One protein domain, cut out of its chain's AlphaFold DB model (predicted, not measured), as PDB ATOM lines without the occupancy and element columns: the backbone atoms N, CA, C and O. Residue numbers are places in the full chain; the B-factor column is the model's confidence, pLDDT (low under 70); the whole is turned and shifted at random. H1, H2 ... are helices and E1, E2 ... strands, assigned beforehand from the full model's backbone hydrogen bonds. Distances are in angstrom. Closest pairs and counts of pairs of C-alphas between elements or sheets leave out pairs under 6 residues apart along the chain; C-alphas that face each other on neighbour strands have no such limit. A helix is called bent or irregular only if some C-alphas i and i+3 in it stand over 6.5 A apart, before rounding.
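Overview. This is residues 25 to 159 of the 159 residues of an uncharacterized protein of Flavobacteriales bacterium (UniProt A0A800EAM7). One strongly twisted sheet of six strands makes a wall, with the two long helices H3 and H5 packed over one face and no named helix over the other. H1 packs on H5 and on the edge strand E6, and a long stretch, residues 46 to 57, leads from H2 to E1 at the other edge. The printed part has 135 residues, with six named helices and six named strands in the order H1 H2 E1 H3 H4 E2 E3 E4 E5 H5 H6 E6; the sheet runs E1 E2 E5 E4 E3 E6 and is mixed, and the class is mixed, helices and strands. The whole is compact and rounded, with a radius of gyration of the C-alphas of 14.2 A and spans of 39 by 35 by 29 A.

Along the chain. Find C-alpha 27 at (249.016, 284.633, 240.946); from there H1 runs to residue 36, 13.5 A on. H2 is residues 42 to 45, and E1 is residues 58 to 60. Look next at C-alpha 64, at (228.384, 266.895, 218.259), where H3 begins; it runs to residue 78, 21.6 A away, and is irregular, with C-alphas 65 and 68 7.0 A apart. H4 is residues 81 to 84. Then come the strands E2, residues 87 to 93, 15.8 A; E3, residues 102 to 108, 17.2 A; E4, residues 111 to 117, 18.9 A; and E5, residues 124 to 129, 16.3 A. H5 spans residues 134 to 147 over 20.0 A. H6 is residues 149 to 153, only just irregular, with C-alphas 150 and 153 6.7 A apart. E6, residues 155 to 158, ends at C-alpha 158, at (246.323, 278.698, 236.899).

Arrangement. Start at the sheet's edge strand E1, parallel to E2, where N 90 and O 58 are 2.8 A apart. E2 and E5 are antiparallel, with N 91 and O 126 at 2.8 A. E3, E4 and E5 form a meander, each strand the antiparallel neighbour of the one before, and both its steps are hairpins; look at N 127 and O 114, 2.9 A, and N 104 and O 115, 2.8 A. With E2 they make a Greek key, the first of the four strands being the antiparallel neighbour of the fourth. E6, the other edge strand, is parallel to E3, with N 103 and O 155 at 2.8 A. E1, H3 H4, E2 is a strand-helix-strand unit, two parallel neighbour strands with helices between, and its crossover is left-handed; E5, H5 H6, E6 is a split one, with E4 and E3 between its strands, and its crossover is right-handed. H3 has a height over the sheet of 8.0 A and runs along the strands, at 13 degrees to E2 on the local plane; its closest C-alphas to E2 are those of Val 70 and His 92, 6.3 A. H5 lies on the same face, over E4 and E3, at a height of 7.5 A and slantwise, at 33 degrees to E3 on the local plane; the closest C-alphas of H5 and E4 are those of Ala 137 and Tyr 112, 6.5 A. H1, H3 and H5 on one face of the sheet make two layers, helices and sheet. H1 touches H5 through residues 135 to 139 of H5 alone, at a shallow tilt of 28 degrees, the same way; the closest C-alphas are those of Leu 34 and Val 138, 7.1 A. H3 and H5 are apart. H2 is close to H5 but not clearly touching, C-alphas of Ile 42 and Tyr 143 at 6.8 A, and so is H4, C-alphas of Leu 83 and Met 144 at 7.3 A. H6 touches H5 only at the corner, C-alphas of Cys 145 and Phe 151 at 4.7 A, and only grazes the sheet with residues 151 to 153. In H1 and H5 every O i to N i+4 pair is within hydrogen-bond range, in H3 9 of 11, in H6 0 of 1, with 1 of 2 O i to N i+3 pairs; H2 and H4 are too short for an O i to N i+4 pair.

Size, cuts and confidence. The C-alphas farthest apart are those of Met 25 and His 64, 40.9 A. The printed part has no cut and ends at residue 159, the chain's last. The link from H2 to E1, 12 residues, is long. The mean pLDDT of the printed part is 74.1; residues 25 to 56, 61 to 66, 81 and 121 to 122 are under 70.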
ATOM      1  N   MET A  25     248.348 288.439 247.178       51.19
ATOM      2  CA  MET A  25     249.364 287.569 246.584       51.19
ATOM      3  C   MET A  25     249.263 287.531 245.060       51.19
ATOM      4  O   MET A  25     248.225 287.173 244.507       51.19
ATOM      5  N   SER A  26     250.373 287.812 244.370       52.94
ATOM      6  CA  SER A  26     250.457 287.615 242.922       52.94
ATOM      7  C   SER A  26     250.114 286.164 242.556       52.94
ATOM      8  O   SER A  26     250.500 285.222 243.262       52.94
ATOM      9  N   GLN A  27     249.414 285.963 241.434       54.28
ATOM     10  CA  GLN A  27     249.016 284.633 240.946       54.28
ATOM     11  C   GLN A  27     250.191 283.636 240.907       54.28
ATOM     12  O   GLN A  27     250.004 282.451 241.171       54.28
ATOM     13  N   ASN A  28     251.418 284.110 240.662       54.19
ATOM     14  CA  ASN A  28     252.637 283.295 240.655       54.19
ATOM     15  C   ASN A  28     252.983 282.698 242.025       54.19
ATOM     16  O   ASN A  28     253.406 281.547 242.117       54.19
ATOM     17  N   LYS A  29     252.784 283.451 243.106       55.78
ATOM     18  CA  LYS A  29     253.088 282.984 244.461       55.78
ATOM     19  C   LYS A  29     251.948 282.112 245.006       55.78
ATOM     20  O   LYS A  29     252.215 281.109 245.663       55.78
ATOM     21  N   LEU A  30     250.701 282.391 244.612       55.75
ATOM     22  CA  LEU A  30     249.561 281.489 244.821       55.75
ATOM     23  C   LEU A  30     249.767 280.137 244.113       55.75
ATOM     24  O   LEU A  30     249.530 279.085 244.705       55.75
ATOM     25  N   LYS A  31     250.263 280.162 242.869       58.16
ATOM     26  CA  LYS A  31     250.613 278.976 242.081       58.16
ATOM     27  C   LYS A  31     251.652 278.113 242.794       58.16
ATOM     28  O   LYS A  31     251.414 276.921 242.943       58.16
ATOM     29  N   HIS A  32     252.730 278.712 243.299       58.59
ATOM     30  CA  HIS A  32     253.742 277.992 244.078       58.59
ATOM     31  C   HIS A  32     253.165 277.372 245.354       58.59
ATOM     32  O   HIS A  32     253.302 276.177 245.592       58.59
ATOM     33  N   VAL A  33     252.448 278.151 246.166       59.38
ATOM     34  CA  VAL A  33     251.936 277.663 247.455       59.38
ATOM     35  C   VAL A  33     250.894 276.560 247.274       59.38
ATOM     36  O   VAL A  33     250.930 275.558 247.991       59.38
ATOM     37  N   LEU A  34     249.967 276.731 246.328       60.50
ATOM     38  CA  LEU A  34     248.829 275.835 246.177       60.50
ATOM     39  C   LEU A  34     249.090 274.658 245.252       60.50
ATOM     40  O   LEU A  34     248.464 273.631 245.486       60.50
ATOM     41  N   LEU A  35     249.949 274.752 244.230       62.34
ATOM     42  CA  LEU A  35     250.259 273.607 243.365       62.34
ATOM     43  C   LEU A  35     251.366 272.737 243.963       62.34
ATOM     44  O   LEU A  35     251.172 271.519 244.016       62.34
ATOM     45  N   ASP A  36     252.423 273.341 244.515       60.12
ATOM     46  CA  ASP A  36     253.632 272.622 244.944       60.12
ATOM     47  C   ASP A  36     253.493 271.960 246.326       60.12
ATOM     48  O   ASP A  36     254.302 271.106 246.683       60.12
ATOM     49  N   ASN A  37     252.435 272.270 247.093       52.81
ATOM     50  CA  ASN A  37     252.117 271.570 248.341       52.81
ATOM     51  C   ASN A  37     251.057 270.467 248.134       52.81
ATOM     52  O   ASN A  37     249.858 270.759 248.031       52.81
ATOM     53  N   PRO A  38     251.446 269.176 248.121       48.84
ATOM     54  CA  PRO A  38     250.515 268.051 247.981       48.84
ATOM     55  C   PRO A  38     249.706 267.766 249.259       48.84
ATOM     56  O   PRO A  38     248.716 267.044 249.200       48.84
ATOM     57  N   LYS A  39     250.101 268.335 250.408       45.81
ATOM     58  CA  LYS A  39     249.494 268.071 251.727       45.81
ATOM     59  C   LYS A  39     248.192 268.829 252.005       45.81
ATOM     60  O   LYS A  39     247.592 268.598 253.051       45.81
ATOM     61  N   ILE A  40     247.742 269.720 251.118       51.16
ATOM     62  CA  ILE A  40     246.470 270.427 251.324       51.16
ATOM     63  C   ILE A  40     245.324 269.449 251.040       51.16
ATOM     64  O   ILE A  40     244.853 269.308 249.912       51.16
ATOM     65  N   ASN A  41     244.942 268.707 252.079       46.22
ATOM     66  CA  ASN A  41     243.942 267.656 252.025       46.22
ATOM     67  C   ASN A  41     242.551 268.245 252.307       46.22
ATOM     68  O   ASN A  41     242.322 268.917 253.309       46.22
ATOM     69  N   ILE A  42     241.624 268.008 251.386       49.41
ATOM     70  CA  ILE A  42     240.350 268.740 251.252       49.41
ATOM     71  C   ILE A  42     239.258 268.200 252.175       49.41
ATOM     72  O   ILE A  42     238.215 268.830 252.353       49.41
ATOM     73  N   GLN A  43     239.516 267.063 252.825       45.66
ATOM     74  CA  GLN A  43     238.530 266.388 253.664       45.66
ATOM     75  C   GLN A  43     238.090 267.191 254.896       45.66
ATOM     76  O   GLN A  43     237.070 266.841 255.475       45.66
ATOM     77  N   GLN A  44     238.792 268.262 255.292       41.34
ATOM     78  CA  GLN A  44     238.435 269.031 256.496       41.34
ATOM     79  C   GLN A  44     238.089 270.505 256.236       41.34
ATOM     80  O   GLN A  44     237.254 271.066 256.940       41.34
ATOM     81  N   THR A  45     238.639 271.142 255.201       44.94
ATOM     82  CA  THR A  45     238.539 272.605 255.025       44.94
ATOM     83  C   THR A  45     237.341 273.085 254.211       44.94
ATOM     84  O   THR A  45     236.932 274.234 254.360       44.94
ATOM     85  N   VAL A  46     236.730 272.231 253.382       46.88
ATOM     86  CA  VAL A  46     235.609 272.626 252.501       46.88
ATOM     87  C   VAL A  46     234.255 272.064 252.984       46.88
ATOM     88  O   VAL A  46     233.206 272.308 252.388       46.88
ATOM     89  N   VAL A  47     234.254 271.343 254.113       39.72
ATOM     90  CA  VAL A  47     233.082 270.643 254.684       39.72
ATOM     91  C   VAL A  47     232.088 271.596 255.374       39.72
ATOM     92  O   VAL A  47     230.948 271.233 255.642       39.72
ATOM     93  N   GLY A  48     232.458 272.856 255.619       38.53
ATOM     94  CA  GLY A  48     231.649 273.752 256.454       38.53
ATOM     95  C   GLY A  48     230.528 274.554 255.777       38.53
ATOM     96  O   GLY A  48     229.814 275.259 256.492       38.53
ATOM     97  N   ARG A  49     230.381 274.564 254.440       46.12
ATOM     98  CA  ARG A  49     229.714 275.714 253.776       46.12
ATOM     99  C   ARG A  49     228.421 275.489 252.993       46.12
ATOM    100  O   ARG A  49     227.776 276.487 252.676       46.12
ATOM    101  N   VAL A  50     227.946 274.275 252.728       44.06
ATOM    102  CA  VAL A  50     226.743 274.121 251.880       44.06
ATOM    103  C   VAL A  50     225.480 273.901 252.722       44.06
ATOM    104  O   VAL A  50     224.977 272.795 252.852       44.06
ATOM    105  N   LYS A  51     224.937 274.987 253.299       38.59
ATOM    106  CA  LYS A  51     223.592 275.022 253.932       38.59
ATOM    107  C   LYS A  51     222.456 275.353 252.946       38.59
ATOM    108  O   LYS A  51     221.410 275.853 253.348       38.59
ATOM    109  N   LYS A  52     222.635 275.114 251.647       44.25
ATOM    110  CA  LYS A  52     221.554 275.225 250.656       44.25
ATOM    111  C   LYS A  52     221.374 273.863 249.999       44.25
ATOM    112  O   LYS A  52     222.373 273.250 249.631       44.25
ATOM    113  N   LYS A  53     220.122 273.400 249.857       42.53
ATOM    114  CA  LYS A  53     219.772 272.282 248.958       42.53
ATOM    115  C   LYS A  53     220.561 272.495 247.667       42.53
ATOM    116  O   LYS A  53     220.469 273.608 247.141       42.53
ATOM    117  N   PRO A  54     221.371 271.532 247.208       50.22
ATOM    118  CA  PRO A  54     222.213 271.782 246.058       50.22
ATOM    119  C   PRO A  54     221.277 272.049 244.867       50.22
ATOM    120  O   PRO A  54     220.437 271.202 244.559       50.22
ATOM    121  N   PRO A  55     221.324 273.246 244.252       57.56
ATOM    122  CA  PRO A  55     220.638 273.485 242.990       57.56
ATOM    123  C   PRO A  55     221.076 272.417 241.993       57.56
ATOM    124  O   PRO A  55     222.242 272.014 242.036       57.56
ATOM    125  N   GLY A  56     220.165 271.988 241.119       60.59
ATOM    126  CA  GLY A  56     220.497 271.063 240.037       60.59
ATOM    127  C   GLY A  56     221.745 271.515 239.271       60.59
ATOM    128  O   GLY A  56     222.030 272.714 239.187       60.59
ATOM    129  N   LEU A  57     222.505 270.548 238.759       73.94
ATOM    130  CA  LEU A  57     223.633 270.825 237.879       73.94
ATOM    131  C   LEU A  57     223.099 271.456 236.592       73.94
ATOM    132  O   LEU A  57     222.201 270.902 235.963       73.94
ATOM    133  N   ILE A  58     223.621 272.626 236.226       76.19
ATOM    134  CA  ILE A  58     223.303 273.233 234.931       76.19
ATOM    135  C   ILE A  58     224.161 272.537 233.878       76.19
ATOM    136  O   ILE A  58     225.387 272.540 233.983       76.19
ATOM    137  N   GLU A  59     223.524 271.951 232.872       76.31
ATOM    138  CA  GLU A  59     224.196 271.210 231.808       76.31
ATOM    139  C   GLU A  59     223.924 271.886 230.465       76.31
ATOM    140  O   GLU A  59     222.784 271.940 230.012       76.31
ATOM    141  N   ASN A  60     224.979 272.386 229.820       74.12
ATOM    142  CA  ASN A  60     224.895 272.991 228.491       74.12
ATOM    143  C   ASN A  60     225.739 272.184 227.508       74.12
ATOM    144  O   ASN A  60     226.946 272.391 227.348       74.12
ATOM    145  N   VAL A  61     225.083 271.228 226.862       68.00
ATOM    146  CA  VAL A  61     225.697 270.341 225.879       68.00
ATOM    147  C   VAL A  61     225.945 271.118 224.583       68.00
ATOM    148  O   VAL A  61     225.011 271.656 223.998       68.00
ATOM    149  N   GLY A  62     227.203 271.197 224.145       59.06
ATOM    150  CA  GLY A  62     227.581 271.859 222.893       59.06
ATOM    151  C   GLY A  62     227.499 270.951 221.665       59.06
ATOM    152  O   GLY A  62     226.761 269.967 221.634       59.06
ATOM    153  N   ASN A  63     228.292 271.283 220.644       63.09
ATOM    154  CA  ASN A  63     228.306 270.612 219.341       63.09
ATOM    155  C   ASN A  63     228.664 269.114 219.424       63.09
ATOM    156  O   ASN A  63     229.302 268.670 220.384       63.09
ATOM    157  N   HIS A  64     228.312 268.365 218.366       64.19
ATOM    158  CA  HIS A  64     228.384 266.895 218.259       64.19
ATOM    159  C   HIS A  64     229.667 266.270 218.841       64.19
ATOM    160  O   HIS A  64     229.584 265.295 219.575       64.19
ATOM    161  N   HIS A  65     230.842 266.856 218.589       65.88
ATOM    162  CA  HIS A  65     232.124 266.314 219.062       65.88
ATOM    163  C   HIS A  65     232.344 266.441 220.577       65.88
ATOM    164  O   HIS A  65     232.932 265.561 221.191       65.88
ATOM    165  N   SER A  66     231.849 267.504 221.207       69.56
ATOM    166  CA  SER A  66     232.051 267.743 222.644       69.56
ATOM    167  C   SER A  66     230.988 267.094 223.527       69.56
ATOM    168  O   SER A  66     231.194 266.943 224.729       69.56
ATOM    169  N   LYS A  67     229.848 266.711 222.938       77.62
ATOM    170  CA  LYS A  67     228.656 266.237 223.644       77.62
ATOM    171  C   LYS A  67     228.941 265.036 224.542       77.62
ATOM    172  O   LYS A  67     228.581 265.060 225.718       77.62
ATOM    173  N   ASP A  68     229.640 264.032 224.019       83.25
ATOM    174  CA  ASP A  68     229.975 262.824 224.782       83.25
ATOM    175  C   ASP A  68     230.962 263.116 225.910       83.25
ATOM    176  O   ASP A  68     230.905 262.512 226.981       83.25
ATOM    177  N   PHE A  69     231.845 264.090 225.706       84.19
ATOM    178  CA  PHE A  69     232.823 264.478 226.708       84.19
ATOM    179  C   PHE A  69     232.216 265.329 227.818       84.19
ATOM    180  O   PHE A  69     232.456 265.029 228.984       84.19
ATOM    181  N   VAL A  70     231.360 266.301 227.486       87.38
ATOM    182  CA  VAL A  70     230.542 267.039 228.464       87.38
ATOM    183  C   VAL A  70     229.737 266.052 229.307       87.38
ATOM    184  O   VAL A  70     229.834 266.084 230.533       87.38
ATOM    185  N   LYS A  71     229.017 265.124 228.660       87.25
ATOM    186  CA  LYS A  71     228.218 264.101 229.345       87.25
ATOM    187  C   LYS A  71     229.072 263.241 230.279       87.25
ATOM    188  O   LYS A  71     228.726 263.058 231.437       87.25
ATOM    189  N   LYS A  72     230.241 262.797 229.819       88.69
ATOM    190  CA  LYS A  72     231.179 262.031 230.643       88.69
ATOM    191  C   LYS A  72     231.658 262.805 231.878       88.69
ATOM    192  O   LYS A  72     231.802 262.216 232.946       88.69
ATOM    193  N   ILE A  73     231.918 264.110 231.755       88.94
ATOM    194  CA  ILE A  73     232.284 264.949 232.906       88.94
ATOM    195  C   ILE A  73     231.105 265.095 233.875       88.94
ATOM    196  O   ILE A  73     231.302 264.956 235.083       88.94
ATOM    197  N   VAL A  74     229.900 265.329 233.356       88.50
ATOM    198  CA  VAL A  74     228.655 265.372 234.138       88.50
ATOM    199  C   VAL A  74     228.465 264.081 234.934       88.50
ATOM    200  O   VAL A  74     228.276 264.143 236.149       88.50
ATOM    201  N   ASP A  75     228.606 262.921 234.292       88.69
ATOM    202  CA  ASP A  75     228.472 261.613 234.938       88.69
ATOM    203  C   ASP A  75     229.483 261.465 236.089       88.69
ATOM    204  O   ASP A  75     229.104 261.138 237.215       88.69
ATOM    205  N   PHE A  76     230.756 261.827 235.874       88.38
ATOM    206  CA  PHE A  76     231.769 261.775 236.936       88.38
ATOM    207  C   PHE A  76     231.462 262.685 238.133       88.38
ATOM    208  O   PHE A  76     231.819 262.337 239.268       88.38
ATOM    209  N   VAL A  77     230.851 263.850 237.891       84.12
ATOM    210  CA  VAL A  77     230.428 264.785 238.943       84.12
ATOM    211  C   VAL A  77     229.211 264.234 239.688       84.12
ATOM    212  O   VAL A  77     229.215 264.227 240.919       84.12
ATOM    213  N   ASN A  78     228.211 263.720 238.971       84.12
ATOM    214  CA  ASN A  78     226.970 263.188 239.541       84.12
ATOM    215  C   ASN A  78     227.191 261.910 240.366       84.12
ATOM    216  O   ASN A  78     226.614 261.768 241.446       84.12
ATOM    217  N   GLU A  79     228.086 261.017 239.933       83.19
ATOM    218  CA  GLU A  79     228.499 259.828 240.699       83.19
ATOM    219  C   GLU A  79     229.089 260.179 242.077       83.19
ATOM    220  O   GLU A  79     229.084 259.364 243.002       83.19
ATOM    221  N   ARG A  80     229.623 261.396 242.234       77.25
ATOM    222  CA  ARG A  80     230.342 261.843 243.430       77.25
ATOM    223  C   ARG A  80     229.585 262.992 244.085       77.25
ATOM    224  O   ARG A  80     229.901 264.160 243.877       77.25
ATOM    225  N   LYS A  81     228.648 262.660 244.981       68.50
ATOM    226  CA  LYS A  81     227.849 263.639 245.757       68.50
ATOM    227  C   LYS A  81     228.689 264.757 246.403       68.50
ATOM    228  O   LYS A  81     228.234 265.891 246.509       68.50
ATOM    229  N   THR A  82     229.923 264.453 246.808       71.19
ATOM    230  CA  THR A  82     230.865 265.417 247.401       71.19
ATOM    231  C   THR A  82     231.476 266.396 246.397       71.19
ATOM    232  O   THR A  82     231.926 267.453 246.818       71.19
ATOM    233  N   LEU A  83     231.507 266.087 245.097       73.50
ATOM    234  CA  LEU A  83     231.908 267.017 244.033       73.50
ATOM    235  C   LEU A  83     230.746 267.882 243.567       73.50
ATOM    236  O   LEU A  83     230.930 269.074 243.336       73.50
ATOM    237  N   PHE A  84     229.555 267.295 243.482       71.00
ATOM    238  CA  PHE A  84     228.337 267.976 243.047       71.00
ATOM    239  C   PHE A  84     228.086 269.294 243.798       71.00
ATOM    240  O   PHE A  84     227.731 270.305 243.202       71.00
ATOM    241  N   GLN A  85     228.357 269.325 245.105       72.81
ATOM    242  CA  GLN A  85     228.190 270.527 245.930       72.81
ATOM    243  C   GLN A  85     229.132 271.693 245.564       72.81
ATOM    244  O   GLN A  85     228.874 272.825 245.972       72.81
ATOM    245  N   TYR A  86     230.207 271.429 244.817       80.56
ATOM    246  CA  TYR A  86     231.204 272.417 244.391       80.56
ATOM    247  C   TYR A  86     231.051 272.842 242.931       80.56
ATOM    248  O   TYR A  86     231.640 273.843 242.529       80.56
ATOM    249  N   VAL A  87     230.246 272.124 242.147       82.94
ATOM    250  CA  VAL A  87     230.037 272.397 240.724       82.94
ATOM    251  C   VAL A  87     228.697 273.106 240.528       82.94
ATOM    252  O   VAL A  87     227.647 272.650 240.981       82.94
ATOM    253  N   LYS A  88     228.732 274.272 239.883       83.88
ATOM    254  CA  LYS A  88     227.553 275.062 239.502       83.88
ATOM    255  C   LYS A  88     226.950 274.532 238.201       83.88
ATOM    256  O   LYS A  88     225.736 274.372 238.119       83.88
ATOM    257  N   GLY A  89     227.800 274.230 237.225       86.69
ATOM    258  CA  GLY A  89     227.387 273.710 235.930       86.69
ATOM    259  C   GLY A  89     228.557 273.165 235.125       86.69
ATOM    260  O   GLY A  89     229.719 273.405 235.455       86.69
ATOM    261  N   VAL A  90     228.226 272.421 234.077       89.81
ATOM    262  CA  VAL A  90     229.168 271.907 233.085       89.81
ATOM    263  C   VAL A  90     228.657 272.309 231.709       89.81
ATOM    264  O   VAL A  90     227.507 272.040 231.357       89.81
ATOM    265  N   SER A  91     229.507 272.955 230.922       88.44
ATOM    266  CA  SER A  91     229.184 273.380 229.567       88.44
ATOM    267  C   SER A  91     230.264 272.967 228.581       88.44
ATOM    268  O   SER A  91     231.402 272.673 228.947       88.44
ATOM    269  N   HIS A  92     229.912 272.961 227.302       87.50
ATOM    270  CA  HIS A  92     230.908 272.902 226.242       87.50
ATOM    271  C   HIS A  92     231.870 274.092 226.311       87.50
ATOM    272  O   HIS A  92     231.475 275.204 226.666       87.50
ATOM    273  N   ASP A  93     233.121 273.831 225.943       85.94
ATOM    274  CA  ASP A  93     234.114 274.847 225.636       85.94
ATOM    275  C   ASP A  93     234.816 274.527 224.309       85.94
ATOM    276  O   ASP A  93     234.983 273.359 223.937       85.94
ATOM    277  N   SER A  94     235.248 275.565 223.600       82.00
ATOM    278  CA  SER A  94     235.998 275.405 222.355       82.00
ATOM    279  C   SER A  94     237.334 274.729 222.642       82.00
ATOM    280  O   SER A  94     238.056 275.113 223.555       82.00
ATOM    281  N   TYR A  95     237.677 273.701 221.868       80.38
ATOM    282  CA  TYR A  95     238.929 272.977 222.063       80.38
ATOM    283  C   TYR A  95     240.149 273.878 221.808       80.38
ATOM    284  O   TYR A  95     240.279 274.434 220.718       80.38
ATOM    285  N   ASP A  96     241.072 273.953 222.774       81.88
ATOM    286  CA  ASP A  96     242.363 274.633 222.619       81.88
ATOM    287  C   ASP A  96     243.526 273.619 222.538       81.88
ATOM    288  O   ASP A  96     243.907 273.024 223.556       81.88
ATOM    289  N   PRO A  97     244.151 273.438 221.355       80.88
ATOM    290  CA  PRO A  97     245.255 272.497 221.176       80.88
ATOM    291  C   PRO A  97     246.520 272.857 221.969       80.88
ATOM    292  O   PRO A  97     247.301 271.957 222.297       80.88
ATOM    293  N   HIS A  98     246.736 274.130 222.314       84.62
ATOM    294  CA  HIS A  98     247.909 274.568 223.081       84.62
ATOM    295  C   HIS A  98     247.815 274.148 224.548       84.62
ATOM    296  O   HIS A  98     248.831 273.885 225.191       84.62
ATOM    297  N   ASN A  99     246.589 274.031 225.062       85.00
ATOM    298  CA  ASN A  99     246.305 273.623 226.433       85.00
ATOM    299  C   ASN A  99     245.919 272.134 226.535       85.00
ATOM    300  O   ASN A  99     245.365 271.716 227.554       85.00
ATOM    301  N   ARG A 100     246.227 271.306 225.523       86.06
ATOM    302  CA  ARG A 100     245.921 269.862 225.529       86.06
ATOM    303  C   ARG A 100     246.386 269.178 226.819       86.06
ATOM    304  O   ARG A 100     247.485 269.436 227.314       86.06
ATOM    305  N   ARG A 101     245.569 268.260 227.344       88.50
ATOM    306  CA  ARG A 101     245.792 267.567 228.631       88.50
ATOM    307  C   ARG A 101     245.995 268.521 229.812       88.50
ATOM    308  O   ARG A 101     246.773 268.231 230.724       88.50
ATOM    309  N   SER A 102     245.278 269.639 229.818       89.81
ATOM    310  CA  SER A 102     245.316 270.589 230.927       89.81
ATOM    311  C   SER A 102     243.925 270.875 231.477       89.81
ATOM    312  O   SER A 102     242.926 270.798 230.763       89.81
ATOM    313  N   ILE A 103     243.892 271.195 232.767       90.75
ATOM    314  CA  ILE A 103     242.768 271.829 233.447       90.75
ATOM    315  C   ILE A 103     243.215 273.257 233.736       90.75
ATOM    316  O   ILE A 103     244.099 273.474 234.567       90.75
ATOM    317  N   ILE A 104     242.650 274.213 233.012       90.00
ATOM    318  CA  ILE A 104     242.939 275.632 233.170       90.00
ATOM    319  C   ILE A 104     241.938 276.213 234.160       90.00
ATOM    320  O   ILE A 104     240.736 276.190 233.922       90.00
ATOM    321  N   LEU A 105     242.440 276.736 235.269       88.69
ATOM    322  CA  LEU A 105     241.661 277.523 236.206       88.69
ATOM    323  C   LEU A 105     241.697 278.977 235.757       88.69
ATOM    324  O   LEU A 105     242.781 279.540 235.602       88.69
ATOM    325  N   SER A 106     240.520 279.556 235.548       86.56
ATOM    326  CA  SER A 106     240.353 280.949 235.142       86.56
ATOM    327  C   SER A 106     239.084 281.544 235.761       86.56
ATOM    328  O   SER A 106     238.337 280.857 236.469       86.56
ATOM    329  N   ARG A 107     238.847 282.838 235.528       83.75
ATOM    330  CA  ARG A 107     237.623 283.529 235.943       83.75
ATOM    331  C   ARG A 107     236.818 283.923 234.709       83.75
ATOM    332  O   ARG A 107     237.348 284.597 233.833       83.75
ATOM    333  N   SER A 108     235.547 283.533 234.667       81.88
ATOM    334  CA  SER A 108     234.620 283.818 233.568       81.88
ATOM    335  C   SER A 108     233.298 284.321 234.134       81.88
ATOM    336  O   SER A 108     232.730 283.690 235.019       81.88
ATOM    337  N   GLU A 109     232.821 285.470 233.647       79.56
ATOM    338  CA  GLU A 109     231.532 286.068 234.052       79.56
ATOM    339  C   GLU A 109     231.350 286.206 235.579       79.56
ATOM    340  O   GLU A 109     230.258 286.086 236.124       79.56
ATOM    341  N   GLY A 110     232.450 286.460 236.292       77.44
ATOM    342  CA  GLY A 110     232.465 286.617 237.748       77.44
ATOM    343  C   GLY A 110     232.669 285.317 238.532       77.44
ATOM    344  O   GLY A 110     233.160 285.404 239.663       77.44
ATOM    345  N   ASP A 111     232.419 284.156 237.924       81.94
ATOM    346  CA  ASP A 111     232.623 282.828 238.511       81.94
ATOM    347  C   ASP A 111     234.033 282.282 238.223       81.94
ATOM    348  O   ASP A 111     234.652 282.585 237.201       81.94
ATOM    349  N   TYR A 112     234.541 281.423 239.108       86.31
ATOM    350  CA  TYR A 112     235.709 280.599 238.793       86.31
ATOM    351  C   TYR A 112     235.295 279.384 237.975       86.31
ATOM    352  O   TYR A 112     234.302 278.717 238.279       86.31
ATOM    353  N   VAL A 113     236.090 279.071 236.957       91.12
ATOM    354  CA  VAL A 113     235.829 277.966 236.039       91.12
ATOM    355  C   VAL A 113     237.064 277.089 235.864       91.12
ATOM    356  O   VAL A 113     238.201 277.548 236.004       91.12
ATOM    357  N   LEU A 114     236.827 275.814 235.560       92.25
ATOM    358  CA  LEU A 114     237.848 274.866 235.127       92.25
ATOM    359  C   LEU A 114     237.601 274.510 233.662       92.25
ATOM    360  O   LEU A 114     236.669 273.767 233.356       92.25
ATOM    361  N   ASN A 115     238.445 275.008 232.766       91.69
ATOM    362  CA  ASN A 115     238.434 274.610 231.365       91.69
ATOM    363  C   ASN A 115     239.301 273.357 231.193       91.69
ATOM    364  O   ASN A 115     240.506 273.378 231.447       91.69
ATOM    365  N   VAL A 116     238.689 272.249 230.794       90.81
ATOM    366  CA  VAL A 116     239.339 270.954 230.602       90.81
ATOM    367  C   VAL A 116     239.476 270.670 229.113       90.81
ATOM    368  O   VAL A 116     238.473 270.557 228.410       90.81
ATOM    369  N   TYR A 117     240.712 270.469 228.655       88.88
ATOM    370  CA  TYR A 117     241.021 270.139 227.261       88.88
ATOM    371  C   TYR A 117     241.698 268.769 227.177       88.88
ATOM    372  O   TYR A 117     242.784 268.575 227.735       88.88
ATOM    373  N   ASP A 118     241.071 267.790 226.513       85.19
ATOM    374  CA  ASP A 118     241.687 266.469 226.299       85.19
ATOM    375  C   ASP A 118     242.759 266.519 225.185       85.19
ATOM    376  O   ASP A 118     243.157 267.583 224.724       85.19
ATOM    377  N   LYS A 119     243.324 265.372 224.796       81.19
ATOM    378  CA  LYS A 119     244.251 265.259 223.660       81.19
ATOM    379  C   LYS A 119     243.523 265.320 222.311       81.19
ATOM    380  O   LYS A 119     244.141 265.662 221.306       81.19
ATOM    381  N   GLU A 120     242.266 264.899 222.279       76.00
ATOM    382  CA  GLU A 120     241.492 264.756 221.051       76.00
ATOM    383  C   GLU A 120     240.881 266.099 220.627       76.00
ATOM    384  O   GLU A 120     240.441 266.893 221.459       76.00
ATOM    385  N   VAL A 121     240.862 266.356 219.318       67.50
ATOM    386  CA  VAL A 121     240.329 267.599 218.749       67.50
ATOM    387  C   VAL A 121     238.816 267.657 218.949       67.50
ATOM    388  O   VAL A 121     238.116 266.683 218.688       67.50
ATOM    389  N   GLY A 122     238.310 268.810 219.396       65.62
ATOM    390  CA  GLY A 122     236.878 269.031 219.638       65.62
ATOM    391  C   GLY A 122     236.419 268.743 221.071       65.62
ATOM    392  O   GLY A 122     235.244 268.933 221.385       65.62
ATOM    393  N   PHE A 123     237.338 268.348 221.957       73.50
ATOM    394  CA  PHE A 123     237.034 267.967 223.334       73.50
ATOM    395  C   PHE A 123     237.481 269.027 224.348       73.50
ATOM    396  O   PHE A 123     238.520 268.898 225.003       73.50
ATOM    397  N   GLY A 124     236.673 270.085 224.461       85.38
ATOM    398  CA  GLY A 124     236.763 271.120 225.491       85.38
ATOM    399  C   GLY A 124     235.495 271.170 226.353       85.38
ATOM    400  O   GLY A 124     234.374 271.059 225.842       85.38
ATOM    401  N   VAL A 125     235.677 271.302 227.667       89.75
ATOM    402  CA  VAL A 125     234.598 271.420 228.660       89.75
ATOM    403  C   VAL A 125     234.925 272.539 229.636       89.75
ATOM    404  O   VAL A 125     236.043 272.607 230.131       89.75
ATOM    405  N   CYS A 126     233.938 273.359 229.977       91.06
ATOM    406  CA  CYS A 126     234.016 274.332 231.056       91.06
ATOM    407  C   CYS A 126     233.200 273.831 232.255       91.06
ATOM    408  O   CYS A 126     232.037 273.452 232.120       91.06
ATOM    409  N   ILE A 127     233.815 273.803 233.435       91.75
ATOM    410  CA  ILE A 127     233.169 273.434 234.697       91.75
ATOM    411  C   ILE A 127     233.097 274.688 235.565       91.75
ATOM    412  O   ILE A 127     234.114 275.130 236.099       91.75
ATOM    413  N   SER A 128     231.906 275.254 235.731       89.44
ATOM    414  CA  SER A 128     231.696 276.409 236.608       89.44
ATOM    415  C   SER A 128     231.667 275.970 238.066       89.44
ATOM    416  O   SER A 128     230.956 275.027 238.425       89.44
ATOM    417  N   LEU A 129     232.414 276.660 238.924       84.62
ATOM    418  CA  LEU A 129     232.564 276.319 240.335       84.62
ATOM    419  C   LEU A 129     231.711 277.210 241.242       84.62
ATOM    420  O   LEU A 129     231.410 278.360 240.936       84.62
ATOM    421  N   ARG A 130     231.339 276.671 242.404       80.25
ATOM    422  CA  ARG A 130     230.633 277.386 243.478       80.25
ATOM    423  C   ARG A 130     231.633 277.901 244.514       80.25
ATOM    424  O   ARG A 130     231.627 277.445 245.655       80.25
ATOM    425  N   CYS A 131     232.505 278.818 244.111       75.50
ATOM    426  CA  CYS A 131     233.499 279.428 244.993       75.50
ATOM    427  C   CYS A 131     233.712 280.908 244.664       75.50
ATOM    428  O   CYS A 131     233.535 281.328 243.522       75.50
ATOM    429  N   GLU A 132     234.109 281.684 245.671       74.19
ATOM    430  CA  GLU A 132     234.329 283.135 245.542       74.19
ATOM    431  C   GLU A 132     235.817 283.488 245.425       74.19
ATOM    432  O   GLU A 132     236.162 284.591 245.005       74.19
ATOM    433  N   GLU A 133     236.701 282.544 245.757       73.50
ATOM    434  CA  GLU A 133     238.135 282.776 245.899       73.50
ATOM    435  C   GLU A 133     238.962 281.816 245.030       73.50
ATOM    436  O   GLU A 133     238.660 280.627 244.904       73.50
ATOM    437  N   SER A 134     240.070 282.312 244.472       72.38
ATOM    438  CA  SER A 134     240.935 281.547 243.557       72.38
ATOM    439  C   SER A 134     241.567 280.324 244.221       72.38
ATOM    440  O   SER A 134     241.720 279.275 243.596       72.38
ATOM    441  N   HIS A 135     241.898 280.420 245.510       70.88
ATOM    442  CA  HIS A 135     242.461 279.301 246.256       70.88
ATOM    443  C   HIS A 135     241.450 278.164 246.457       70.88
ATOM    444  O   HIS A 135     241.828 276.997 246.366       70.88
ATOM    445  N   GLU A 136     240.167 278.479 246.669       73.25
ATOM    446  CA  GLU A 136     239.094 277.482 246.759       73.25
ATOM    447  C   GLU A 136     238.954 276.733 245.426       73.25
ATOM    448  O   GLU A 136     238.894 275.502 245.410       73.25
ATOM    449  N   ALA A 137     239.005 277.461 244.306       79.00
ATOM    450  CA  ALA A 137     238.961 276.878 242.968       79.00
ATOM    451  C   ALA A 137     240.127 275.899 242.712       79.00
ATOM    452  O   ALA A 137     239.912 274.802 242.188       79.00
ATOM    453  N   VAL A 138     241.354 276.236 243.137       79.56
ATOM    454  CA  VAL A 138     242.526 275.347 242.989       79.56
ATOM    455  C   VAL A 138     242.355 274.070 243.807       79.56
ATOM    456  O   VAL A 138     242.688 272.979 243.338       79.56
ATOM    457  N   LEU A 139     241.813 274.184 245.021       76.19
ATOM    458  CA  LEU A 139     241.525 273.022 245.853       76.19
ATOM    459  C   LEU A 139     240.475 272.130 245.195       76.19
ATOM    460  O   LEU A 139     240.716 270.935 245.043       76.19
ATOM    461  N   ILE A 140     239.367 272.691 244.713       80.31
ATOM    462  CA  ILE A 140     238.343 271.912 244.005       80.31
ATOM    463  C   ILE A 140     238.955 271.171 242.804       80.31
ATOM    464  O   ILE A 140     238.736 269.967 242.659       80.31
ATOM    465  N   ALA A 141     239.810 271.827 242.011       84.88
ATOM    466  CA  ALA A 141     240.510 271.187 240.895       84.88
ATOM    467  C   ALA A 141     241.405 270.015 241.347       84.88
ATOM    468  O   ALA A 141     241.363 268.930 240.756       84.88
ATOM    469  N   LYS A 142     242.176 270.188 242.432       81.38
ATOM    470  CA  LYS A 142     242.990 269.113 243.026       81.38
ATOM    471  C   LYS A 142     242.128 267.954 243.529       81.38
ATOM    472  O   LYS A 142     242.468 266.793 243.305       81.38
ATOM    473  N   TYR A 143     240.999 268.250 244.168       79.56
ATOM    474  CA  TYR A 143     240.066 267.230 244.639       79.56
ATOM    475  C   TYR A 143     239.470 266.421 243.488       79.56
ATOM    476  O   TYR A 143     239.404 265.194 243.580       79.56
ATOM    477  N   MET A 144     239.088 267.086 242.395       83.00
ATOM    478  CA  MET A 144     238.600 266.431 241.180       83.00
ATOM    479  C   MET A 144     239.667 265.504 240.590       83.00
ATOM    480  O   MET A 144     239.371 264.339 240.330       83.00
ATOM    481  N   CYS A 145     240.918 265.965 240.473       84.88
ATOM    482  CA  CYS A 145     242.039 265.145 239.996       84.88
ATOM    483  C   CYS A 145     242.309 263.917 240.877       84.88
ATOM    484  O   CYS A 145     242.618 262.839 240.370       84.88
ATOM    485  N   ASN A 146     242.162 264.056 242.195       82.00
ATOM    486  CA  ASN A 146     242.352 262.950 243.131       82.00
ATOM    487  C   ASN A 146     241.184 261.952 243.107       82.00
ATOM    488  O   ASN A 146     241.407 260.741 243.166       82.00
ATOM    489  N   SER A 147     239.951 262.450 242.990       77.44
ATOM    490  CA  SER A 147     238.719 261.658 243.112       77.44
ATOM    491  C   SER A 147     238.290 260.980 241.811       77.44
ATOM    492  O   SER A 147     237.571 259.977 241.833       77.44
ATOM    493  N   ILE A 148     238.704 261.521 240.665       83.00
ATOM    494  CA  ILE A 148     238.332 261.031 239.339       83.00
ATOM    495  C   ILE A 148     239.607 260.558 238.639       83.00
ATOM    496  O   ILE A 148     240.426 261.361 238.198       83.00
ATOM    497  N   LYS A 149     239.766 259.232 238.484       85.25
ATOM    498  CA  LYS A 149     240.937 258.630 237.809       85.25
ATOM    499  C   LYS A 149     241.179 259.231 236.422       85.25
ATOM    500  O   LYS A 149     242.327 259.430 236.043       85.25
ATOM    501  N   PHE A 150     240.103 259.553 235.701       85.56
ATOM    502  CA  PHE A 150     240.169 260.195 234.392       85.56
ATOM    503  C   PHE A 150     240.927 261.532 234.423       85.56
ATOM    504  O   PHE A 150     241.676 261.806 233.491       85.56
ATOM    505  N   PHE A 151     240.816 262.323 235.496       86.19
ATOM    506  CA  PHE A 151     241.488 263.620 235.602       86.19
ATOM    507  C   PHE A 151     242.972 263.542 235.984       86.19
ATOM    508  O   PHE A 151     243.697 264.515 235.794       86.19
ATOM    509  N   LYS A 152     243.481 262.384 236.423       85.06
ATOM    510  CA  LYS A 152     244.900 262.226 236.799       85.06
ATOM    511  C   LYS A 152     245.885 262.470 235.652       85.06
ATOM    512  O   LYS A 152     247.047 262.759 235.906       85.06
ATOM    513  N   LYS A 153     245.436 262.347 234.397       87.38
ATOM    514  CA  LYS A 153     246.263 262.599 233.203       87.38
ATOM    515  C   LYS A 153     246.431 264.087 232.870       87.38
ATOM    516  O   LYS A 153     247.177 264.397 231.942       87.38
ATOM    517  N   TYR A 154     245.711 264.980 233.554       88.31
ATOM    518  CA  TYR A 154     245.694 266.404 233.242       88.31
ATOM    519  C   TYR A 154     246.597 267.193 234.184       88.31
ATOM    520  O   TYR A 154     246.644 266.946 235.387       88.31
ATOM    521  N   LYS A 155     247.279 268.196 233.633       88.00
ATOM    522  CA  LYS A 155     248.028 269.185 234.409       88.00
ATOM    523  C   LYS A 155     247.107 270.333 234.816       88.00
ATOM    524  O   LYS A 155     246.448 270.916 233.960       88.00
ATOM    525  N   ILE A 156     247.105 270.708 236.093       84.19
ATOM    526  CA  ILE A 156     246.422 271.928 236.546       84.19
ATOM    527  C   ILE A 156     247.292 273.142 236.196       84.19
ATOM    528  O   ILE A 156     248.482 273.182 236.518       84.19
ATOM    529  N   VAL A 157     246.694 274.134 235.544       83.25
ATOM    530  CA  VAL A 157     247.317 275.414 235.194       83.25
ATOM    531  C   VAL A 157     246.429 276.527 235.732       83.25
ATOM    532  O   VAL A 157     245.221 276.494 235.545       83.25
ATOM    533  N   ILE A 158     247.023 277.510 236.399       79.00
ATOM    534  CA  ILE A 158     246.323 278.698 236.899       79.00
ATOM    535  C   ILE A 158     246.652 279.845 235.940       79.00
ATOM    536  O   ILE A 158     247.841 280.074 235.689       79.00
ATOM    537  N   LYS A 159     245.623 280.496 235.387       72.44
ATOM    538  CA  LYS A 159     245.720 281.702 234.554       72.44
ATOM    539  C   LYS A 159     244.970 282.859 235.214       72.44
ATOM    540  O   LYS A 159     244.017 282.602 235.982       72.44
TER     541      LYS A 159